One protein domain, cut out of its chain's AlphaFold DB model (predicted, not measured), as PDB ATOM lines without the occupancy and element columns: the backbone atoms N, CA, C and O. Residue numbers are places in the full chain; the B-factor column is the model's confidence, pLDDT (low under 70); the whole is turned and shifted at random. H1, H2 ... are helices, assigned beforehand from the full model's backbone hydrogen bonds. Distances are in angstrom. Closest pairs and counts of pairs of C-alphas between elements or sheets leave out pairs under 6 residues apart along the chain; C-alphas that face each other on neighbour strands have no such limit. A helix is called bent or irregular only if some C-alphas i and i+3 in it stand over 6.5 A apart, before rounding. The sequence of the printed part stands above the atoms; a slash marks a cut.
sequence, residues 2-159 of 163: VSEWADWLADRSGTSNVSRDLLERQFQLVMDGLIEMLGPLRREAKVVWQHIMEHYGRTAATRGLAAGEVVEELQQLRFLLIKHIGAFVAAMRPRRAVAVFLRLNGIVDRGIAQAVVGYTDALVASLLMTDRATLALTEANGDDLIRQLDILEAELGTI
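Overview. This is residues 2 to 159 of the 163 residues of an uncharacterized protein of Gemmatimonadales bacterium (UniProt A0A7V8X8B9). Three helices, H2, H3 and H7, stand in an up-and-down bundle with their centres in a triangle, and a hairpin of two long helices, H4 and H5, packs on it, with H5 crossing H3. The short H1 packs on H2 and H4, and H5 runs along most of the longest axis. The printed part has 158 residues with seven named helices, H1 to H7 in chain order, and no named strand; the class is all helix. It is compact, with a radius of gyration of the C-alphas of 16.2 A, and elongated, spanning 55 by 33 by 25 A.

Along the chain. H1 holds residues 2 to 10, beginning at C-alpha 2 at (148.366, 126.614, 125.267). H2 holds residues 20 to 38, 27.0 A long, and H3 residues 45 to 62, 25.5 A. H4, residues 67 to 90, is 33.0 A long and irregular: C-alphas 84 and 87 are 7.4 A apart, with a kink of 45 degrees near residue 84. H5, residues 94 to 128, is the longest at 51.0 A and begins at C-alpha 94 at (148.032, 102.458, 111.342). H6 holds residues 132 to 135. H7, residues 139 to 159, is 31.1 A long and ends at C-alpha 159 at (154.823, 112.926, 140.269).

Arrangement. H3 is the hub, touching five helices. It forms a hairpin with H2 at a shallow tilt of 27 degrees, opposite ways; their closest C-alphas, Gly 33 and Trp 49, are 5.6 A apart. H7 touches H3 at a shallow tilt of 11 degrees, opposite ways, closest at the C-alphas of Val 48 and Leu 156, 6.4 A apart. H2, H3 and H7 are an up-and-down bundle, each running against the one before it. Residues 111 to 123 of H5 touch H3 at a steep tilt of 47 degrees, the same way; the closest C-alphas, Gly 57 and Ala 115, are 4.1 A apart. H4 and H5 form a hairpin at a shallow tilt of 17 degrees, closest at the C-alphas of Val 89 and Ala 97, 5.2 A apart. H1 touches H2, closest at the C-alphas of Val 2 and Phe 27, 6.0 A apart. H6 only just touches H3, with 3 pairs of C-alphas within 8 A, the closest being Thr 62 and Leu 135 at 5.2 A. H5 and H7 are apart. Every O i to N i+4 pair is within hydrogen-bond range in H1, H2 and H3; the counts are 18 of 20 in H4, 30 of 31 in H5 and 15 of 17 in H7, and H6 is too short for such a pair.

Size, cuts and confidence. The two C-alphas farthest apart, those of Arg 93 and Thr 130, are 56.1 A apart. The printed part has no cut and no long link. The mean pLDDT of the printed part is 86.8; residues 12 to 17 and 129 to 141 are under 70.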
ATOM      1  N   VAL A   2     148.933 125.923 124.083       83.81
ATOM      2  CA  VAL A   2     148.366 126.614 125.267       83.81
ATOM      3  C   VAL A   2     147.953 128.053 124.945       83.81
ATOM      4  O   VAL A   2     146.805 128.412 125.169       83.81
ATOM      5  N   SER A   3     148.839 128.828 124.313       83.69
ATOM      6  CA  SER A   3     148.527 130.188 123.852       83.69
ATOM      7  C   SER A   3     147.362 130.230 122.858       83.69
ATOM      8  O   SER A   3     146.449 131.016 123.026       83.69
ATOM      9  N   GLU A   4     147.344 129.329 121.869       85.31
ATOM     10  CA  GLU A   4     146.252 129.234 120.883       85.31
ATOM     11  C   GLU A   4     144.908 128.878 121.534       85.31
ATOM     12  O   GLU A   4     143.860 129.342 121.093       85.31
ATOM     13  N   TRP A   5     144.925 128.062 122.592       86.19
ATOM     14  CA  TRP A   5     143.725 127.777 123.369       86.19
ATOM     15  C   TRP A   5     143.274 129.007 124.158       86.19
ATOM     16  O   TRP A   5     142.095 129.350 124.116       86.19
ATOM     17  N   ALA A   6     144.207 129.704 124.812       81.56
ATOM     18  CA  ALA A   6     143.919 130.938 125.533       81.56
ATOM     19  C   ALA A   6     143.370 132.037 124.612       81.56
ATOM     20  O   ALA A   6     142.399 132.694 124.976       81.56
ATOM     21  N   ASP A   7     143.922 132.186 123.407       84.12
ATOM     22  CA  ASP A   7     143.436 133.126 122.394       84.12
ATOM     23  C   ASP A   7     142.010 132.775 121.952       84.12
ATOM     24  O   ASP A   7     141.130 133.633 121.951       84.12
ATOM     25  N   TRP A   8     141.742 131.493 121.676       84.94
ATOM     26  CA  TRP A   8     140.397 131.029 121.318       84.94
ATOM     27  C   TRP A   8     139.357 131.311 122.415       84.94
ATOM     28  O   TRP A   8     138.194 131.582 122.116       84.94
ATOM     29  N   LEU A   9     139.765 131.258 123.686       77.69
ATOM     30  CA  LEU A   9     138.897 131.536 124.832       77.69
ATOM     31  C   LEU A   9     138.727 133.026 125.127       77.69
ATOM     32  O   LEU A   9     137.657 133.435 125.575       77.69
ATOM     33  N   ALA A  10     139.754 133.836 124.873       72.44
ATOM     34  CA  ALA A  10     139.675 135.287 125.004       72.44
ATOM     35  C   ALA A  10     138.686 135.894 123.993       72.44
ATOM     36  O   ALA A  10     137.977 136.843 124.319       72.44
ATOM     37  N   ASP A  11     138.583 135.300 122.800       72.44
ATOM     38  CA  ASP A  11     137.643 135.725 121.756       72.44
ATOM     39  C   ASP A  11     136.175 135.357 122.063       72.44
ATOM     40  O   ASP A  11     135.255 135.890 121.433       72.44
ATOM     41  N   ARG A  12     135.916 134.477 123.043       67.31
ATOM     42  CA  ARG A  12     134.560 134.162 123.507       67.31
ATOM     43  C   ARG A  12     134.149 135.069 124.664       67.31
ATOM     44  O   ARG A  12     134.667 134.994 125.774       67.31
ATOM     45  N   SER A  13     133.150 135.906 124.393       50.16
ATOM     46  CA  SER A  13     132.473 136.778 125.354       50.16
ATOM     47  C   SER A  13     131.955 135.980 126.558       50.16
ATOM     48  O   SER A  13     130.948 135.288 126.458       50.16
ATOM     49  N   GLY A  14     132.678 136.079 127.676       56.22
ATOM     50  CA  GLY A  14     132.436 135.361 128.937       56.22
ATOM     51  C   GLY A  14     133.668 135.345 129.854       56.22
ATOM     52  O   GLY A  14     133.547 135.228 131.066       56.22
ATOM     53  N   THR A  15     134.865 135.556 129.299       57.03
ATOM     54  CA  THR A  15     136.150 135.577 130.025       57.03
ATOM     55  C   THR A  15     136.527 136.931 130.646       57.03
ATOM     56  O   THR A  15     137.633 137.074 131.162       57.03
ATOM     57  N   SER A  16     135.631 137.926 130.662       55.75
ATOM     58  CA  SER A  16     135.978 139.335 130.938       55.75
ATOM     59  C   SER A  16     136.557 139.633 132.329       55.75
ATOM     60  O   SER A  16     137.093 140.722 132.524       55.75
ATOM     61  N   ASN A  17     136.476 138.698 133.282       65.88
ATOM     62  CA  ASN A  17     136.905 138.912 134.669       65.88
ATOM     63  C   ASN A  17     138.124 138.069 135.094       65.88
ATOM     64  O   ASN A  17     138.493 138.102 136.265       65.88
ATOM     65  N   VAL A  18     138.753 137.306 134.187       72.00
ATOM     66  CA  VAL A  18     139.933 136.478 134.515       72.00
ATOM     67  C   VAL A  18     141.168 136.980 133.790       72.00
ATOM     68  O   VAL A  18     141.123 137.244 132.590       72.00
ATOM     69  N   SER A  19     142.293 137.079 134.501       79.56
ATOM     70  CA  SER A  19     143.559 137.426 133.862       79.56
ATOM     71  C   SER A  19     143.973 136.335 132.867       79.56
ATOM     72  O   SER A  19     143.863 135.136 133.130       79.56
ATOM     73  N   ARG A  20     144.484 136.753 131.704       80.56
ATOM     74  CA  ARG A  20     145.008 135.837 130.678       80.56
ATOM     75  C   ARG A  20     146.089 134.907 131.237       80.56
ATOM     76  O   ARG A  20     146.115 133.736 130.882       80.56
ATOM     77  N   ASP A  21     146.914 135.422 132.145       84.38
ATOM     78  CA  ASP A  21     147.957 134.666 132.843       84.38
ATOM     79  C   ASP A  21     147.383 133.485 133.645       84.38
ATOM     80  O   ASP A  21     147.860 132.360 133.517       84.38
ATOM     81  N   LEU A  22     146.289 133.696 134.389       84.06
ATOM     82  CA  LEU A  22     145.642 132.626 135.155       84.06
ATOM     83  C   LEU A  22     145.093 131.523 134.241       84.06
ATOM     84  O   LEU A  22     145.223 130.337 134.544       84.06
ATOM     85  N   LEU A  23     144.496 131.913 133.112       83.94
ATOM     86  CA  LEU A  23     143.993 130.971 132.114       83.94
ATOM     87  C   LEU A  23     145.139 130.168 131.487       83.94
ATOM     88  O   LEU A  23     145.065 128.943 131.423       83.94
ATOM     89  N   GLU A  24     146.222 130.831 131.080       88.81
ATOM     90  CA  GLU A  24     147.401 130.160 130.525       88.81
ATOM     91  C   GLU A  24     148.025 129.181 131.525       88.81
ATOM     92  O   GLU A  24     148.329 128.052 131.139       88.81
ATOM     93  N   ARG A  25     148.135 129.555 132.809       91.81
ATOM     94  CA  ARG A  25     148.583 128.652 133.883       91.81
ATOM     95  C   ARG A  25     147.678 127.433 134.024       91.81
ATOM     96  O   ARG A  25     148.162 126.303 134.017       91.81
ATOM     97  N   GLN A  26     146.363 127.636 134.086       90.62
ATOM     98  CA  GLN A  26     145.404 126.537 134.191       90.62
ATOM     99  C   GLN A  26     145.481 125.592 132.980       90.62
ATOM    100  O   GLN A  26     145.458 124.371 133.144       90.62
ATOM    101  N   PHE A  27     145.621 126.117 131.761       90.75
ATOM    102  CA  PHE A  27     145.767 125.287 130.561       90.75
ATOM    103  C   PHE A  27     147.109 124.573 130.504       90.75
ATOM    104  O   PHE A  27     147.162 123.424 130.062       90.75
ATOM    105  N   GLN A  28     148.181 125.220 130.956       93.88
ATOM    106  CA  GLN A  28     149.487 124.591 131.084       93.88
ATOM    107  C   GLN A  28     149.412 123.402 132.051       93.88
ATOM    108  O   GLN A  28     149.821 122.303 131.686       93.88
ATOM    109  N   LEU A  29     148.761 123.568 133.205       95.31
ATOM    110  CA  LEU A  29     148.533 122.493 134.172       95.31
ATOM    111  C   LEU A  29     147.712 121.329 133.584       95.31
ATOM    112  O   LEU A  29     148.068 120.163 133.764       95.31
ATOM    113  N   VAL A  30     146.643 121.621 132.831       95.75
ATOM    114  CA  VAL A  30     145.881 120.594 132.090       95.75
ATOM    115  C   VAL A  30     146.785 119.868 131.090       95.75
ATOM    116  O   VAL A  30     146.735 118.643 130.978       95.75
ATOM    117  N   MET A  31     147.637 120.592 130.370       93.94
ATOM    118  CA  MET A  31     148.551 119.992 129.403       93.94
ATOM    119  C   MET A  31     149.604 119.098 130.053       93.94
ATOM    120  O   MET A  31     149.829 117.986 129.570       93.94
ATOM    121  N   ASP A  32     150.199 119.532 131.156       94.75
ATOM    122  CA  ASP A  32     151.199 118.754 131.883       94.75
ATOM    123  C   ASP A  32     150.570 117.499 132.504       94.75
ATOM    124  O   ASP A  32     151.092 116.392 132.342       94.75
ATOM    125  N   GLY A  33     149.374 117.622 133.088       95.25
ATOM    126  CA  GLY A  33     148.602 116.475 133.569       95.25
ATOM    127  C   GLY A  33     148.272 115.471 132.455       95.25
ATOM    128  O   GLY A  33     148.401 114.259 132.640       95.25
ATOM    129  N   LEU A  34     147.899 115.954 131.265       94.69
ATOM    130  CA  LEU A  34     147.638 115.107 130.098       94.69
ATOM    131  C   LEU A  34     148.899 114.353 129.647       94.69
ATOM    132  O   LEU A  34     148.822 113.167 129.310       94.69
ATOM    133  N   ILE A  35     150.051 115.029 129.629       93.25
ATOM    134  CA  ILE A  35     151.342 114.431 129.271       93.25
ATOM    135  C   ILE A  35     151.680 113.296 130.242       93.25
ATOM    136  O   ILE A  35     151.993 112.187 129.798       93.25
ATOM    137  N   GLU A  36     151.534 113.518 131.547       94.56
ATOM    138  CA  GLU A  36     151.803 112.485 132.552       94.56
ATOM    139  C   GLU A  36     150.808 111.314 132.472       94.56
ATOM    140  O   GLU A  36     151.191 110.146 132.591       94.56
ATOM    141  N   MET A  37     149.544 111.580 132.128       95.50
ATOM    142  CA  MET A  37     148.540 110.542 131.855       95.50
ATOM    143  C   MET A  37     148.872 109.653 130.645       95.50
ATOM    144  O   MET A  37     148.395 108.512 130.552       95.50
ATOM    145  N   LEU A  38     149.686 110.149 129.712       91.75
ATOM    146  CA  LEU A  38     150.215 109.380 128.582       91.75
ATOM    147  C   LEU A  38     151.525 108.649 128.925       91.75
ATOM    148  O   LEU A  38     151.901 107.715 128.205       91.75
ATOM    149  N   GLY A  39     152.183 109.049 130.013       89.69
ATOM    150  CA  GLY A  39     153.471 108.557 130.474       89.69
ATOM    151  C   GLY A  39     153.432 107.235 131.260       89.69
ATOM    152  O   GLY A  39     152.391 106.581 131.399       89.69
ATOM    153  N   PRO A  40     154.597 106.794 131.767       90.62
ATOM    154  CA  PRO A  40     154.724 105.561 132.544       90.62
ATOM    155  C   PRO A  40     154.035 105.638 133.918       90.62
ATOM    156  O   PRO A  40     153.525 104.620 134.383       90.62
ATOM    157  N   LEU A  41     153.946 106.835 134.511       90.88
ATOM    158  CA  LEU A  41     153.334 107.111 135.823       90.88
ATOM    159  C   LEU A  41     151.833 107.433 135.734       90.88
ATOM    160  O   LEU A  41     151.248 108.073 136.603       90.88
ATOM    161  N   ARG A  42     151.161 106.974 134.672       92.25
ATOM    162  CA  ARG A  42     149.735 107.242 134.419       92.25
ATOM    163  C   ARG A  42     148.782 106.797 135.536       92.25
ATOM    164  O   ARG A  42     147.602 107.127 135.482       92.25
ATOM    165  N   ARG A  43     149.216 105.925 136.457       92.00
ATOM    166  CA  ARG A  43     148.363 105.437 137.555       92.00
ATOM    167  C   ARG A  43     148.325 106.464 138.675       92.00
ATOM    168  O   ARG A  43     147.243 106.791 139.144       92.00
ATOM    169  N   GLU A  44     149.489 106.980 139.028       92.25
ATOM    170  CA  GLU A  44     149.708 108.056 139.981       92.25
ATOM    171  C   GLU A  44     149.111 109.356 139.426       92.25
ATOM    172  O   GLU A  44     148.263 109.979 140.064       92.25
ATOM    173  N   ALA A  45     149.428 109.678 138.168       94.62
ATOM    174  CA  ALA A  45     148.911 110.860 137.483       94.62
ATOM    175  C   ALA A  45     147.382 110.853 137.329       94.62
ATOM    176  O   ALA A  45     146.785 111.911 137.176       94.62
ATOM    177  N   LYS A  46     146.719 109.687 137.393       96.19
ATOM    178  CA  LYS A  46     145.254 109.601 137.279       96.19
ATOM    179  C   LYS A  46     144.544 110.374 138.383       96.19
ATOM    180  O   LYS A  46     143.515 110.976 138.096       96.19
ATOM    181  N   VAL A  47     145.060 110.322 139.608       94.94
ATOM    182  CA  VAL A  47     144.445 111.007 140.753       94.94
ATOM    183  C   VAL A  47     144.580 112.517 140.571       94.94
ATOM    184  O   VAL A  47     143.581 113.228 140.570       94.94
ATOM    185  N   VAL A  48     145.788 112.981 140.256       95.25
ATOM    186  CA  VAL A  48     146.062 114.406 140.020       95.25
ATOM    187  C   VAL A  48     145.302 114.930 138.803       95.25
ATOM    188  O   VAL A  48     144.720 116.006 138.852       95.25
ATOM    189  N   TRP A  49     145.199 114.141 137.728       97.25
ATOM    190  CA  TRP A  49     144.363 114.459 136.568       97.25
ATOM    191  C   TRP A  49     142.903 114.688 136.959       97.25
ATOM    192  O   TRP A  49     142.265 115.596 136.434       97.25
ATOM    193  N   GLN A  50     142.361 113.885 137.879       97.19
ATOM    194  CA  GLN A  50     140.997 114.096 138.357       97.19
ATOM    195  C   GLN A  50     140.878 115.424 139.112       97.19
ATOM    196  O   GLN A  50     139.982 116.202 138.796       97.19
ATOM    197  N   HIS A  51     141.807 115.733 140.017       96.19
ATOM    198  CA  HIS A  51     141.795 116.999 140.756       96.19
ATOM    199  C   HIS A  51     141.938 118.223 139.838       96.19
ATOM    200  O   HIS A  51     141.167 119.173 139.962       96.19
ATOM    201  N   ILE A  52     142.858 118.174 138.866       97.38
ATOM    202  CA  ILE A  52     143.060 119.240 137.872       97.38
ATOM    203  C   ILE A  52     141.768 119.499 137.096       97.38
ATOM    204  O   ILE A  52     141.320 120.640 136.984       97.38
ATOM    205  N   MET A  53     141.148 118.442 136.565       98.00
ATOM    206  CA  MET A  53     139.956 118.590 135.732       98.00
ATOM    207  C   MET A  53     138.733 119.012 136.545       98.00
ATOM    208  O   MET A  53     137.936 119.819 136.079       98.00
ATOM    209  N   GLU A  54     138.599 118.536 137.779       96.00
ATOM    210  CA  GLU A  54     137.565 118.994 138.707       96.00
ATOM    211  C   GLU A  54     137.716 120.488 139.026       96.00
ATOM    212  O   GLU A  54     136.748 121.246 138.942       96.00
ATOM    213  N   HIS A  55     138.939 120.933 139.321       93.94
ATOM    214  CA  HIS A  55     139.246 122.341 139.556       93.94
ATOM    215  C   HIS A  55     138.999 123.208 138.310       93.94
ATOM    216  O   HIS A  55     138.448 124.305 138.434       93.94
ATOM    217  N   TYR A  56     139.304 122.707 137.107       94.25
ATOM    218  CA  TYR A  56     138.941 123.369 135.848       94.25
ATOM    219  C   TYR A  56     137.431 123.637 135.776       94.25
ATOM    220  O   TYR A  56     137.000 124.756 135.496       94.25
ATOM    221  N   GLY A  57     136.620 122.621 136.090       93.25
ATOM    222  CA  GLY A  57     135.164 122.727 136.148       93.25
ATOM    223  C   GLY A  57     134.664 123.756 137.160       93.25
ATOM    224  O   GLY A  57     133.822 124.591 136.829       93.25
ATOM    225  N   ARG A  58     135.218 123.740 138.379       90.38
ATOM    226  CA  ARG A  58     134.896 124.734 139.418       90.38
ATOM    227  C   ARG A  58     135.220 126.149 138.958       90.38
ATOM    228  O   ARG A  58     134.376 127.032 139.046       90.38
ATOM    229  N   THR A  59     136.412 126.337 138.395       87.81
ATOM    230  CA  THR A  59     136.857 127.630 137.869       87.81
ATOM    231  C   THR A  59     135.947 128.106 136.743       87.81
ATOM    232  O   THR A  59     135.624 129.285 136.665       87.81
ATOM    233  N   ALA A  60     135.492 127.203 135.873       88.25
ATOM    234  CA  ALA A  60     134.539 127.524 134.820       88.25
ATOM    235  C   ALA A  60     133.188 128.018 135.369       88.25
ATOM    236  O   ALA A  60     132.641 128.988 134.849       88.25
ATOM    237  N   ALA A  61     132.690 127.421 136.457       86.31
ATOM    238  CA  ALA A  61     131.494 127.911 137.141       86.31
ATOM    239  C   ALA A  61     131.709 129.317 137.727       86.31
ATOM    240  O   ALA A  61     130.858 130.184 137.550       86.31
ATOM    241  N   THR A  62     132.867 129.578 138.348       82.00
ATOM    242  CA  THR A  62     133.231 130.917 138.853       82.00
ATOM    243  C   THR A  62     133.408 131.941 137.722       82.00
ATOM    244  O   THR A  62     133.191 133.140 137.894       82.00
ATOM    245  N   ARG A  63     133.802 131.485 136.526       82.75
ATOM    246  CA  ARG A  63     133.846 132.305 135.304       82.75
ATOM    247  C   ARG A  63     132.450 132.630 134.761       82.75
ATOM    248  O   ARG A  63     132.344 133.410 133.825       82.75
ATOM    249  N   GLY A  64     131.390 132.062 135.340       81.56
ATOM    250  CA  GLY A  64     130.011 132.262 134.902       81.56
ATOM    251  C   GLY A  64     129.651 131.509 133.621       81.56
ATOM    252  O   GLY A  64     128.627 131.817 133.015       81.56
ATOM    253  N   LEU A  65     130.472 130.541 133.205       86.25
ATOM    254  CA  LEU A  65     130.202 129.724 132.025       86.25
ATOM    255  C   LEU A  65     129.011 128.801 132.273       86.25
ATOM    256  O   LEU A  65     128.802 128.337 133.388       86.25
ATOM    257  N   ALA A  66     128.262 128.475 131.229       88.62
ATOM    258  CA  ALA A  66     127.316 127.375 131.245       88.62
ATOM    259  C   ALA A  66     128.048 126.026 131.139       88.62
ATOM    260  O   ALA A  66     129.096 125.909 130.506       88.62
ATOM    261  N   ALA A  67     127.441 124.955 131.664       88.69
ATOM    262  CA  ALA A  67     128.011 123.602 131.600       88.69
ATOM    263  C   ALA A  67     128.376 123.164 130.166       88.69
ATOM    264  O   ALA A  67     129.401 122.519 129.951       88.69
ATOM    265  N   GLY A  68     127.547 123.529 129.179       91.25
ATOM    266  CA  GLY A  68     127.811 123.250 127.766       91.25
ATOM    267  C   GLY A  68     129.058 123.965 127.243       91.25
ATOM    268  O   GLY A  68     129.832 123.367 126.502       91.25
ATOM    269  N   GLU A  69     129.305 125.194 127.698       91.25
ATOM    270  CA  GLU A  69     130.495 125.959 127.323       91.25
ATOM    271  C   GLU A  69     131.758 125.299 127.877       91.25
ATOM    272  O   GLU A  69     132.713 125.130 127.130       91.25
ATOM    273  N   VAL A  70     131.736 124.804 129.122       91.62
ATOM    274  CA  VAL A  70     132.864 124.045 129.706       91.62
ATOM    275  C   VAL A  70     133.221 122.830 128.852       91.62
ATOM    276  O   VAL A  70     134.394 122.558 128.594       91.62
ATOM    277  N   VAL A  71     132.207 122.096 128.384       95.00
ATOM    278  CA  VAL A  71     132.423 120.961 127.481       95.00
ATOM    279  C   VAL A  71     133.036 121.439 126.168       95.00
ATOM    280  O   VAL A  71     133.995 120.829 125.707       95.00
ATOM    281  N   GLU A  72     132.537 122.525 125.579       93.50
ATOM    282  CA  GLU A  72     133.084 123.089 124.341       93.50
ATOM    283  C   GLU A  72     134.550 123.523 124.481       93.50
ATOM    284  O   GLU A  72     135.350 123.199 123.602       93.50
ATOM    285  N   GLU A  73     134.943 124.164 125.590       91.56
ATOM    286  CA  GLU A  73     136.348 124.521 125.847       91.56
ATOM    287  C   GLU A  73     137.255 123.275 125.837       91.56
ATOM    288  O   GLU A  73     138.329 123.272 125.231       91.56
ATOM    289  N   LEU A  74     136.809 122.176 126.453       93.50
ATOM    290  CA  LEU A  74     137.569 120.924 126.507       93.50
ATOM    291  C   LEU A  74     137.519 120.125 125.194       93.50
ATOM    292  O   LEU A  74     138.460 119.395 124.868       93.50
ATOM    293  N   GLN A  75     136.458 120.272 124.399       93.69
ATOM    294  CA  GLN A  75     136.436 119.749 123.031       93.69
ATOM    295  C   GLN A  75     137.394 120.527 122.123       93.69
ATOM    296  O   GLN A  75     138.035 119.927 121.256       93.69
ATOM    297  N   GLN A  76     137.568 121.831 122.355       92.56
ATOM    298  CA  GLN A  76     138.569 122.616 121.644       92.56
ATOM    299  C   GLN A  76     139.985 122.117 121.944       92.56
ATOM    300  O   GLN A  76     140.787 121.970 121.018       92.56
ATOM    301  N   LEU A  77     140.285 121.745 123.193       91.44
ATOM    302  CA  LEU A  77     141.548 121.079 123.524       91.44
ATOM    303  C   LEU A  77     141.761 119.817 122.669       91.44
ATOM    304  O   LEU A  77     142.846 119.618 122.124       91.44
ATOM    305  N   ARG A  78     140.733 118.977 122.478       93.31
ATOM    306  CA  ARG A  78     140.831 117.795 121.600       93.31
ATOM    307  C   ARG A  78     141.171 118.177 120.164       93.31
ATOM    308  O   ARG A  78     142.046 117.549 119.563       93.31
ATOM    309  N   PHE A  79     140.491 119.179 119.616       94.25
ATOM    310  CA  PHE A  79     140.778 119.680 118.276       94.25
ATOM    311  C   PHE A  79     142.234 120.144 118.163       94.25
ATOM    312  O   PHE A  79     142.949 119.716 117.254       94.25
ATOM    313  N   LEU A  80     142.702 120.946 119.122       93.38
ATOM    314  CA  LEU A  80     144.072 121.446 119.160       93.38
ATOM    315  C   LEU A  80     145.096 120.314 119.271       93.38
ATOM    316  O   LEU A  80     146.091 120.331 118.546       93.38
ATOM    317  N   LEU A  81     144.836 119.299 120.096       91.88
ATOM    318  CA  LEU A  81     145.695 118.122 120.200       91.88
ATOM    319  C   LEU A  81     145.813 117.416 118.851       91.88
ATOM    320  O   LEU A  81     146.926 117.186 118.386       91.88
ATOM    321  N   ILE A  82     144.689 117.125 118.189       92.19
ATOM    322  CA  ILE A  82     144.677 116.481 116.867       92.19
ATOM    323  C   ILE A  82     145.416 117.344 115.841       92.19
ATOM    324  O   ILE A  82     146.223 116.814 115.079       92.19
ATOM    325  N   LYS A  83     145.196 118.662 115.843       94.12
ATOM    326  CA  LYS A  83     145.879 119.605 114.951       94.12
ATOM    327  C   LYS A  83     147.400 119.561 115.131       94.12
ATOM    328  O   LYS A  83     148.122 119.509 114.141       94.12
ATOM    329  N   HIS A  84     147.889 119.548 116.372       92.81
ATOM    330  CA  HIS A  84     149.324 119.635 116.664       92.81
ATOM    331  C   HIS A  84     150.056 118.293 116.553       92.81
ATOM    332  O   HIS A  84     151.195 118.256 116.093       92.81
ATOM    333  N   ILE A  85     149.431 117.180 116.954       91.69
ATOM    334  CA  ILE A  85     150.085 115.858 116.940       91.69
ATOM    335  C   ILE A  85     149.702 115.022 115.718       91.69
ATOM    336  O   ILE A  85     150.321 113.990 115.462       91.69
ATOM    337  N   GLY A  86     148.689 115.441 114.957       91.62
ATOM    338  CA  GLY A  86     148.073 114.643 113.900       91.62
ATOM    339  C   GLY A  86     149.062 114.178 112.842       91.62
ATOM    340  O   GLY A  86     149.082 112.994 112.523       91.62
ATOM    341  N   ALA A  87     149.939 115.065 112.367       93.00
ATOM    342  CA  ALA A  87     150.969 114.711 111.389       93.00
ATOM    343  C   ALA A  87     151.959 113.666 111.937       93.00
ATOM    344  O   ALA A  87     152.289 112.697 111.252       93.00
ATOM    345  N   PHE A  88     152.382 113.815 113.196       93.25
ATOM    346  CA  PHE A  88     153.281 112.865 113.853       93.25
ATOM    347  C   PHE A  88     152.624 111.492 114.032       93.25
ATOM    348  O   PHE A  88     153.237 110.458 113.769       93.25
ATOM    349  N   VAL A  89     151.352 111.470 114.437       92.69
ATOM    350  CA  VAL A  89     150.586 110.232 114.609       92.69
ATOM    351  C   VAL A  89     150.277 109.576 113.259       92.69
ATOM    352  O   VAL A  89     150.361 108.354 113.147       92.69
ATOM    353  N   ALA A  90     149.993 110.361 112.217       91.25
ATOM    354  CA  ALA A  90     149.736 109.870 110.862       91.25
ATOM    355  C   ALA A  90     150.962 109.197 110.225       91.25
ATOM    356  O   ALA A  90     150.805 108.269 109.435       91.25
ATOM    357  N   ALA A  91     152.177 109.605 110.604       95.75
ATOM    358  CA  ALA A  91     153.415 108.957 110.172       95.75
ATOM    359  C   ALA A  91     153.656 107.580 110.834       95.75
ATOM    360  O   ALA A  91     154.555 106.836 110.432       95.75
ATOM    361  N   MET A  92     152.878 107.208 111.859       96.00
ATOM    362  CA  MET A  92     153.003 105.914 112.531       96.00
ATOM    363  C   MET A  92     152.340 104.781 111.738       96.00
ATOM    364  O   MET A  92     151.470 104.977 110.895       96.00
ATOM    365  N   ARG A  93     152.670 103.530 112.094       96.88
ATOM    366  CA  ARG A  93     151.907 102.361 111.620       96.88
ATOM    367  C   ARG A  93     150.422 102.515 112.000       96.88
ATOM    368  O   ARG A  93     150.162 102.800 113.173       96.88
ATOM    369  N   PRO A  94     149.458 102.192 111.113       94.94
ATOM    370  CA  PRO A  94     148.032 102.458 111.342       94.94
ATOM    371  C   PRO A  94     147.495 101.967 112.694       94.94
ATOM    372  O   PRO A  94     146.831 102.705 113.414       94.94
ATOM    373  N   ARG A  95     147.861 100.748 113.112       95.62
ATOM    374  CA  ARG A  95     147.447 100.193 114.416       95.62
ATOM    375  C   ARG A  95     147.942 101.018 115.612       95.62
ATOM    376  O   ARG A  95     147.230 101.140 116.601       95.62
ATOM    377  N   ARG A  96     149.158 101.574 115.534       94.62
ATOM    378  CA  ARG A  96     149.718 102.434 116.589       94.62
ATOM    379  C   ARG A  96     149.051 103.805 116.581       94.62
ATOM    380  O   ARG A  96     148.699 104.284 117.650       94.62
ATOM    381  N   ALA A  97     148.823 104.375 115.399       93.81
ATOM    382  CA  ALA A  97     148.128 105.649 115.245       93.81
ATOM    383  C   ALA A  97     146.731 105.615 115.889       93.81
ATOM    384  O   ALA A  97     146.408 106.449 116.735       93.81
ATOM    385  N   VAL A  98     145.946 104.578 115.573       94.69
ATOM    386  CA  VAL A  98     144.622 104.351 116.175       94.69
ATOM    387  C   VAL A  98     144.722 104.198 117.693       94.69
ATOM    388  O   VAL A  98     143.958 104.824 118.422       94.69
ATOM    389  N   ALA A  99     145.683 103.417 118.197       93.88
ATOM    390  CA  ALA A  99     145.855 103.227 119.637       93.88
ATOM    391  C   ALA A  99     146.199 104.531 120.381       93.88
ATOM    392  O   ALA A  99     145.710 104.741 121.494       93.88
ATOM    393  N   VAL A 100     147.011 105.408 119.779       92.88
ATOM    394  CA  VAL A 100     147.342 106.726 120.341       92.88
ATOM    395  C   VAL A 100     146.091 107.593 120.432       92.88
ATOM    396  O   VAL A 100     145.775 108.076 121.519       92.88
ATOM    397  N   PHE A 101     145.332 107.730 119.340       92.38
ATOM    398  CA  PHE A 101     144.112 108.538 119.353       92.38
ATOM    399  C   PHE A 101     143.042 107.980 120.291       92.38
ATOM    400  O   PHE A 101     142.418 108.752 121.011       92.38
ATOM    401  N   LEU A 102     142.835 106.663 120.342       94.31
ATOM    402  CA  LEU A 102     141.877 106.064 121.280       94.31
ATOM    403  C   LEU A 102     142.271 106.320 122.737       94.31
ATOM    404  O   LEU A 102     141.415 106.636 123.561       94.31
ATOM    405  N   ARG A 103     143.566 106.221 123.064       93.62
ATOM    406  CA  ARG A 103     144.050 106.520 124.416       93.62
ATOM    407  C   ARG A 103     143.859 107.993 124.761       93.62
ATOM    408  O   ARG A 103     143.386 108.281 125.855       93.62
ATOM    409  N   LEU A 104     144.204 108.891 123.841       94.12
ATOM    410  CA  LEU A 104     144.042 110.329 124.023       94.12
ATOM    411  C   LEU A 104     142.568 110.693 124.244       94.12
ATOM    412  O   LEU A 104     142.252 111.319 125.250       94.12
ATOM    413  N   ASN A 105     141.673 110.226 123.365       94.06
ATOM    414  CA  ASN A 105     140.230 110.433 123.507       94.06
ATOM    415  C   ASN A 105     139.745 109.927 124.862       94.06
ATOM    416  O   ASN A 105     139.153 110.685 125.618       94.06
ATOM    417  N   GLY A 106     140.113 108.701 125.240       96.06
ATOM    418  CA  GLY A 106     139.703 108.142 126.521       96.06
ATOM    419  C   GLY A 106     140.241 108.888 127.748       96.06
ATOM    420  O   GLY A 106     139.652 108.761 128.819       96.06
ATOM    421  N   ILE A 107     141.363 109.615 127.665       96.50
ATOM    422  CA  ILE A 107     141.839 110.480 128.762       96.50
ATOM    423  C   ILE A 107     141.037 111.783 128.784       96.50
ATOM    424  O   ILE A 107     140.527 112.152 129.841       96.50
ATOM    425  N   VAL A 108     140.868 112.423 127.623       96.44
ATOM    426  CA  VAL A 108     140.110 113.673 127.483       96.44
ATOM    427  C   VAL A 108     138.650 113.482 127.894       96.44
ATOM    428  O   VAL A 108     138.156 114.262 128.693       96.44
ATOM    429  N   ASP A 109     137.976 112.419 127.449       97.25
ATOM    430  CA  ASP A 109     136.584 112.114 127.817       97.25
ATOM    431  C   ASP A 109     136.411 111.957 129.334       97.25
ATOM    432  O   ASP A 109     135.459 112.471 129.919       97.25
ATOM    433  N   ARG A 110     137.365 111.291 130.000       96.88
ATOM    434  CA  ARG A 110     137.370 111.183 131.467       96.88
ATOM    435  C   ARG A 110     137.623 112.528 132.140       96.88
ATOM    436  O   ARG A 110     137.021 112.795 133.173       96.88
ATOM    437  N   GLY A 111     138.496 113.356 131.570       97.38
ATOM    438  CA  GLY A 111     138.715 114.719 132.048       97.38
ATOM    439  C   GLY A 111     137.467 115.587 131.912       97.38
ATOM    440  O   GLY A 111     137.097 116.253 132.870       97.38
ATOM    441  N   ILE A 112     136.765 115.517 130.778       97.44
ATOM    442  CA  ILE A 112     135.490 116.216 130.555       97.44
ATOM    443  C   ILE A 112     134.465 115.796 131.605       97.44
ATOM    444  O   ILE A 112     133.859 116.654 132.238       97.44
ATOM    445  N   ALA A 113     134.299 114.490 131.829       97.69
ATOM    446  CA  ALA A 113     133.379 113.998 132.850       97.69
ATOM    447  C   ALA A 113     133.711 114.570 134.239       97.69
ATOM    448  O   ALA A 113     132.815 115.037 134.938       97.69
ATOM    449  N   GLN A 114     134.992 114.596 134.612       98.06
ATOM    450  CA  GLN A 114     135.424 115.133 135.902       98.06
ATOM    451  C   GLN A 114     135.253 116.659 136.004       98.06
ATOM    452  O   GLN A 114     134.855 117.163 137.051       98.06
ATOM    453  N   ALA A 115     135.487 117.400 134.921       97.62
ATOM    454  CA  ALA A 115     135.230 118.837 134.885       97.62
ATOM    455  C   ALA A 115     133.744 119.159 135.033       97.62
ATOM    456  O   ALA A 115     133.382 120.077 135.762       97.62
ATOM    457  N   VAL A 116     132.862 118.373 134.414       96.88
ATOM    458  CA  VAL A 116     131.414 118.530 134.605       96.88
ATOM    459  C   VAL A 116     131.011 118.260 136.059       96.88
ATOM    460  O   VAL A 116     130.167 118.983 136.587       96.88
ATOM    461  N   VAL A 117     131.632 117.280 136.729       96.00
ATOM    462  CA  VAL A 117     131.435 117.051 138.173       96.00
ATOM    463  C   VAL A 117     131.847 118.287 138.971       96.00
ATOM    464  O   VAL A 117     131.013 118.849 139.674       96.00
ATOM    465  N   GLY A 118     133.076 118.782 138.791       94.00
ATOM    466  CA  GLY A 118     133.558 119.962 139.515       94.00
ATOM    467  C   GLY A 118     132.715 121.217 139.270       94.00
ATOM    468  O   GLY A 118     132.406 121.953 140.206       94.00
ATOM    469  N   TYR A 119     132.276 121.431 138.027       93.88
ATOM    470  CA  TYR A 119     131.344 122.500 137.671       93.88
ATOM    471  C   TYR A 119     130.013 122.369 138.423       93.88
ATOM    472  O   TYR A 119     129.513 123.334 139.002       93.88
ATOM    473  N   THR A 120     129.437 121.164 138.425       93.25
ATOM    474  CA  THR A 120     128.139 120.898 139.059       93.25
ATOM    475  C   THR A 120     128.228 121.060 140.572       93.25
ATOM    476  O   THR A 120     127.345 121.677 141.160       93.25
ATOM    477  N   ASP A 121     129.306 120.585 141.195       90.88
ATOM    478  CA  ASP A 121     129.548 120.749 142.629       90.88
ATOM    479  C   ASP A 121     129.637 122.230 143.017       90.88
ATOM    480  O   ASP A 121     129.008 122.649 143.989       90.88
ATOM    481  N   ALA A 122     130.365 123.041 142.239       88.88
ATOM    482  CA  ALA A 122     130.450 124.484 142.466       88.88
ATOM    483  C   ALA A 122     129.079 125.162 142.331       88.88
ATOM    484  O   ALA A 122     128.698 125.983 143.169       88.88
ATOM    485  N   LEU A 123     128.303 124.779 141.313       86.56
ATOM    486  CA  LEU A 123     126.954 125.296 141.119       86.56
ATOM    487  C   LEU A 123     126.036 124.917 142.289       86.56
ATOM    488  O   LEU A 123     125.350 125.781 142.830       86.56
ATOM    489  N   VAL A 124     126.034 123.653 142.718       87.25
ATOM    490  CA  VAL A 124     125.224 123.192 143.855       87.25
ATOM    491  C   VAL A 124     125.624 123.923 145.134       87.25
ATOM    492  O   VAL A 124     124.747 124.418 145.842       87.25
ATOM    493  N   ALA A 125     126.924 124.058 145.407       84.75
ATOM    494  CA  ALA A 125     127.416 124.803 146.562       84.75
ATOM    495  C   ALA A 125     126.913 126.256 146.550       84.75
ATOM    496  O   ALA A 125     126.403 126.734 147.563       84.75
ATOM    497  N   SER A 126     126.958 126.928 145.394       78.31
ATOM    498  CA  SER A 126     126.454 128.300 145.257       78.31
ATOM    499  C   SER A 126     124.947 128.418 145.511       78.31
ATOM    500  O   SER A 126     124.497 129.334 146.197       78.31
ATOM    501  N   LEU A 127     124.156 127.457 145.016       80.62
ATOM    502  CA  LEU A 127     122.706 127.430 145.211       80.62
ATOM    503  C   LEU A 127     122.344 127.229 146.685       80.62
ATOM    504  O   LEU A 127     121.384 127.829 147.163       80.62
ATOM    505  N   LEU A 128     123.118 126.412 147.404       80.75
ATOM    506  CA  LEU A 128     122.916 126.165 148.831       80.75
ATOM    507  C   LEU A 128     123.367 127.348 149.700       80.75
ATOM    508  O   LEU A 128     122.780 127.589 150.752       80.75
ATOM    509  N   MET A 129     124.367 128.115 149.259       67.75
ATOM    510  CA  MET A 129     124.881 129.280 149.990       67.75
ATOM    511  C   MET A 129     124.049 130.564 149.804       67.75
ATOM    512  O   MET A 129     124.373 131.589 150.392       67.75
ATOM    513  N   THR A 130     122.921 130.503 149.082       56.03
ATOM    514  CA  THR A 130     121.904 131.572 148.895       56.03
ATOM    515  C   THR A 130     122.395 132.875 148.240       56.03
ATOM    516  O   THR A 130     121.567 133.699 147.851       56.03
ATOM    517  N   ASP A 131     123.696 133.069 148.033       53.25
ATOM    518  CA  ASP A 131     124.230 134.264 147.388       53.25
ATOM    519  C   ASP A 131     124.642 133.975 145.940       53.25
ATOM    520  O   ASP A 131     125.640 133.315 145.676       53.25
ATOM    521  N   ARG A 132     123.864 134.465 144.966       50.28
ATOM    522  CA  ARG A 132     124.245 134.391 143.543       50.28
ATOM    523  C   ARG A 132     125.372 135.362 143.190       50.28
ATOM    524  O   ARG A 132     125.965 135.199 142.127       50.28
ATOM    525  N   ALA A 133     125.671 136.359 144.028       51.22
ATOM    526  CA  ALA A 133     126.715 137.340 143.738       51.22
ATOM    527  C   ALA A 133     128.134 136.754 143.847       51.22
ATOM    528  O   ALA A 133     129.056 137.279 143.229       51.22
ATOM    529  N   THR A 134     128.314 135.636 144.557       52.53
ATOM    530  CA  THR A 134     129.601 134.926 144.680       52.53
ATOM    531  C   THR A 134     129.937 134.031 143.484       52.53
ATOM    532  O   THR A 134     131.057 133.525 143.408       52.53
ATOM    533  N   LEU A 135     129.006 133.848 142.535       54.78
ATOM    534  CA  LEU A 135     129.239 133.063 141.317       54.78
ATOM    535  C   LEU A 135     130.167 133.758 140.325       54.78
ATOM    536  O   LEU A 135     130.873 133.075 139.598       54.78
ATOM    537  N   ALA A 136     130.156 135.090 140.272       59.94
ATOM    538  CA  ALA A 136     131.061 135.821 139.401       59.94
ATOM    539  C   ALA A 136     132.456 135.880 140.032       59.94
ATOM    540  O   ALA A 136     132.594 136.101 141.236       59.94
ATOM    541  N   LEU A 137     133.493 135.719 139.211       59.50
ATOM    542  CA  LEU A 137     134.874 135.942 139.627       59.50
ATOM    543  C   LEU A 137     135.009 137.353 140.218       59.50
ATOM    544  O   LEU A 137     134.837 138.358 139.523       59.50
ATOM    545  N   THR A 138     135.292 137.392 141.517       62.50
ATOM    546  CA  THR A 138     135.661 138.579 142.291       62.50
ATOM    547  C   THR A 138     137.142 138.489 142.649       62.50
ATOM    548  O   THR A 138     137.708 137.395 142.639       62.50
ATOM    549  N   GLU A 139     137.770 139.610 143.010       58.16
ATOM    550  CA  GLU A 139     139.174 139.624 143.457       58.16
ATOM    551  C   GLU A 139     139.421 138.623 144.605       58.16
ATOM    552  O   GLU A 139     140.381 137.860 144.564       58.16
ATOM    553  N   ALA A 140     138.486 138.523 145.559       56.34
ATOM    554  CA  ALA A 140     138.578 137.605 146.698       56.34
ATOM    555  C   ALA A 140     138.567 136.115 146.300       56.34
ATOM    556  O   ALA A 140     139.290 135.313 146.893       56.34
ATOM    557  N   ASN A 141     137.773 135.735 145.293       68.88
ATOM    558  CA  ASN A 141     137.749 134.358 144.788       68.88
ATOM    559  C   ASN A 141     138.905 134.091 143.806       68.88
ATOM    560  O   ASN A 141     139.326 132.945 143.661       68.88
ATOM    561  N   GLY A 142     139.446 135.128 143.157       71.62
ATOM    562  CA  GLY A 142     140.629 135.037 142.296       71.62
ATOM    563  C   GLY A 142     141.878 134.575 143.051       71.62
ATOM    564  O   GLY A 142     142.574 133.674 142.585       71.62
ATOM    565  N   ASP A 143     142.112 135.111 144.250       77.19
ATOM    566  CA  ASP A 143     143.232 134.698 145.108       77.19
ATOM    567  C   ASP A 143     143.118 133.234 145.565       77.19
ATOM    568  O   ASP A 143     144.125 132.528 145.682       77.19
ATOM    569  N   ASP A 144     141.895 132.746 145.806       80.31
ATOM    570  CA  ASP A 144     141.680 131.336 146.149       80.31
ATOM    571  C   ASP A 144     141.936 130.411 144.953       80.31
ATOM    572  O   ASP A 144     142.554 129.359 145.113       80.31
ATOM    573  N   LEU A 145     141.553 130.827 143.740       81.81
ATOM    574  CA  LEU A 145     141.866 130.090 142.512       81.81
ATOM    575  C   LEU A 145     143.376 129.976 142.287       81.81
ATOM    576  O   LEU A 145     143.859 128.888 141.982       81.81
ATOM    577  N   ILE A 146     144.127 131.065 142.488       87.44
ATOM    578  CA  ILE A 146     145.596 131.056 142.393       87.44
ATOM    579  C   ILE A 146     146.184 130.056 143.390       87.44
ATOM    580  O   ILE A 146     146.979 129.201 143.006       87.44
ATOM    581  N   ARG A 147     145.740 130.097 144.650       89.19
ATOM    582  CA  ARG A 147     146.207 129.166 145.686       89.19
ATOM    583  C   ARG A 147     145.903 127.710 145.334       89.19
ATOM    584  O   ARG A 147     146.738 126.837 145.556       89.19
ATOM    585  N   GLN A 148     144.707 127.430 144.814       90.25
ATOM    586  CA  GLN A 148     144.336 126.079 144.389       90.25
ATOM    587  C   GLN A 148     145.189 125.604 143.206       90.25
ATOM    588  O   GLN A 148     145.617 124.450 143.204       90.25
ATOM    589  N   LEU A 149     145.492 126.481 142.243       91.94
ATOM    590  CA  LEU A 149     146.427 126.171 141.161       91.94
ATOM    591  C   LEU A 149     147.830 125.874 141.694       91.94
ATOM    592  O   LEU A 149     148.389 124.853 141.310       91.94
ATOM    593  N   ASP A 150     148.359 126.677 142.622       94.19
ATOM    594  CA  ASP A 150     149.679 126.437 143.227       94.19
ATOM    595  C   ASP A 150     149.754 125.050 143.897       94.19
ATOM    596  O   ASP A 150     150.754 124.337 143.780       94.19
ATOM    597  N   ILE A 151     148.681 124.636 144.583       94.44
ATOM    598  CA  ILE A 151     148.585 123.310 145.212       94.44
ATOM    599  C   ILE A 151     148.613 122.203 144.157       94.44
ATOM    600  O   ILE A 151     149.332 121.220 144.332       94.44
ATOM    601  N   LEU A 152     147.854 122.346 143.070       94.38
ATOM    602  CA  LEU A 152     147.785 121.338 142.010       94.38
ATOM    603  C   LEU A 152     149.084 121.261 141.198       94.38
ATOM    604  O   LEU A 152     149.518 120.169 140.835       94.38
ATOM    605  N   GLU A 153     149.724 122.400 140.942       94.94
ATOM    606  CA  GLU A 153     151.051 122.476 140.329       94.94
ATOM    607  C   GLU A 153     152.087 121.755 141.206       94.94
ATOM    608  O   GLU A 153     152.877 120.951 140.704       94.94
ATOM    609  N   ALA A 154     152.043 121.964 142.528       94.50
ATOM    610  CA  ALA A 154     152.895 121.247 143.470       94.50
ATOM    611  C   ALA A 154     152.579 119.742 143.510       94.50
ATOM    612  O   ALA A 154     153.503 118.929 143.479       94.50
ATOM    613  N   GLU A 155     151.296 119.363 143.541       92.75
ATOM    614  CA  GLU A 155     150.841 117.968 143.530       92.75
ATOM    615  C   GLU A 155     151.355 117.245 142.280       92.75
ATOM    616  O   GLU A 155     151.984 116.188 142.387       92.75
ATOM    617  N   LEU A 156     151.193 117.849 141.101       92.06
ATOM    618  CA  LEU A 156     151.723 117.314 139.851       92.06
ATOM    619  C   LEU A 156     153.258 117.249 139.868       92.06
ATOM    620  O   LEU A 156     153.842 116.244 139.455       92.06
ATOM    621  N   GLY A 157     153.917 118.270 140.421       91.38
ATOM    622  CA  GLY A 157     155.366 118.322 140.601       91.38
ATOM    623  C   GLY A 157     155.937 117.206 141.485       91.38
ATOM    624  O   GLY A 157     157.109 116.864 141.343       91.38
ATOM    625  N   THR A 158     155.132 116.588 142.359       89.94
ATOM    626  CA  THR A 158     155.564 115.402 143.126       89.94
ATOM    627  C   THR A 158     155.648 114.131 142.278       89.94
ATOM    628  O   THR A 158     156.397 113.214 142.617       89.94
ATOM    629  N   ILE A 159     154.892 114.077 141.176       86.12
ATOM    630  CA  ILE A 159     154.823 112.926 140.269       86.12
ATOM    631  C   ILE A 159     155.833 113.072 139.138       86.12
ATOM    632  O   ILE A 159     156.433 112.079 138.726       86.12
TER     633      ILE A 159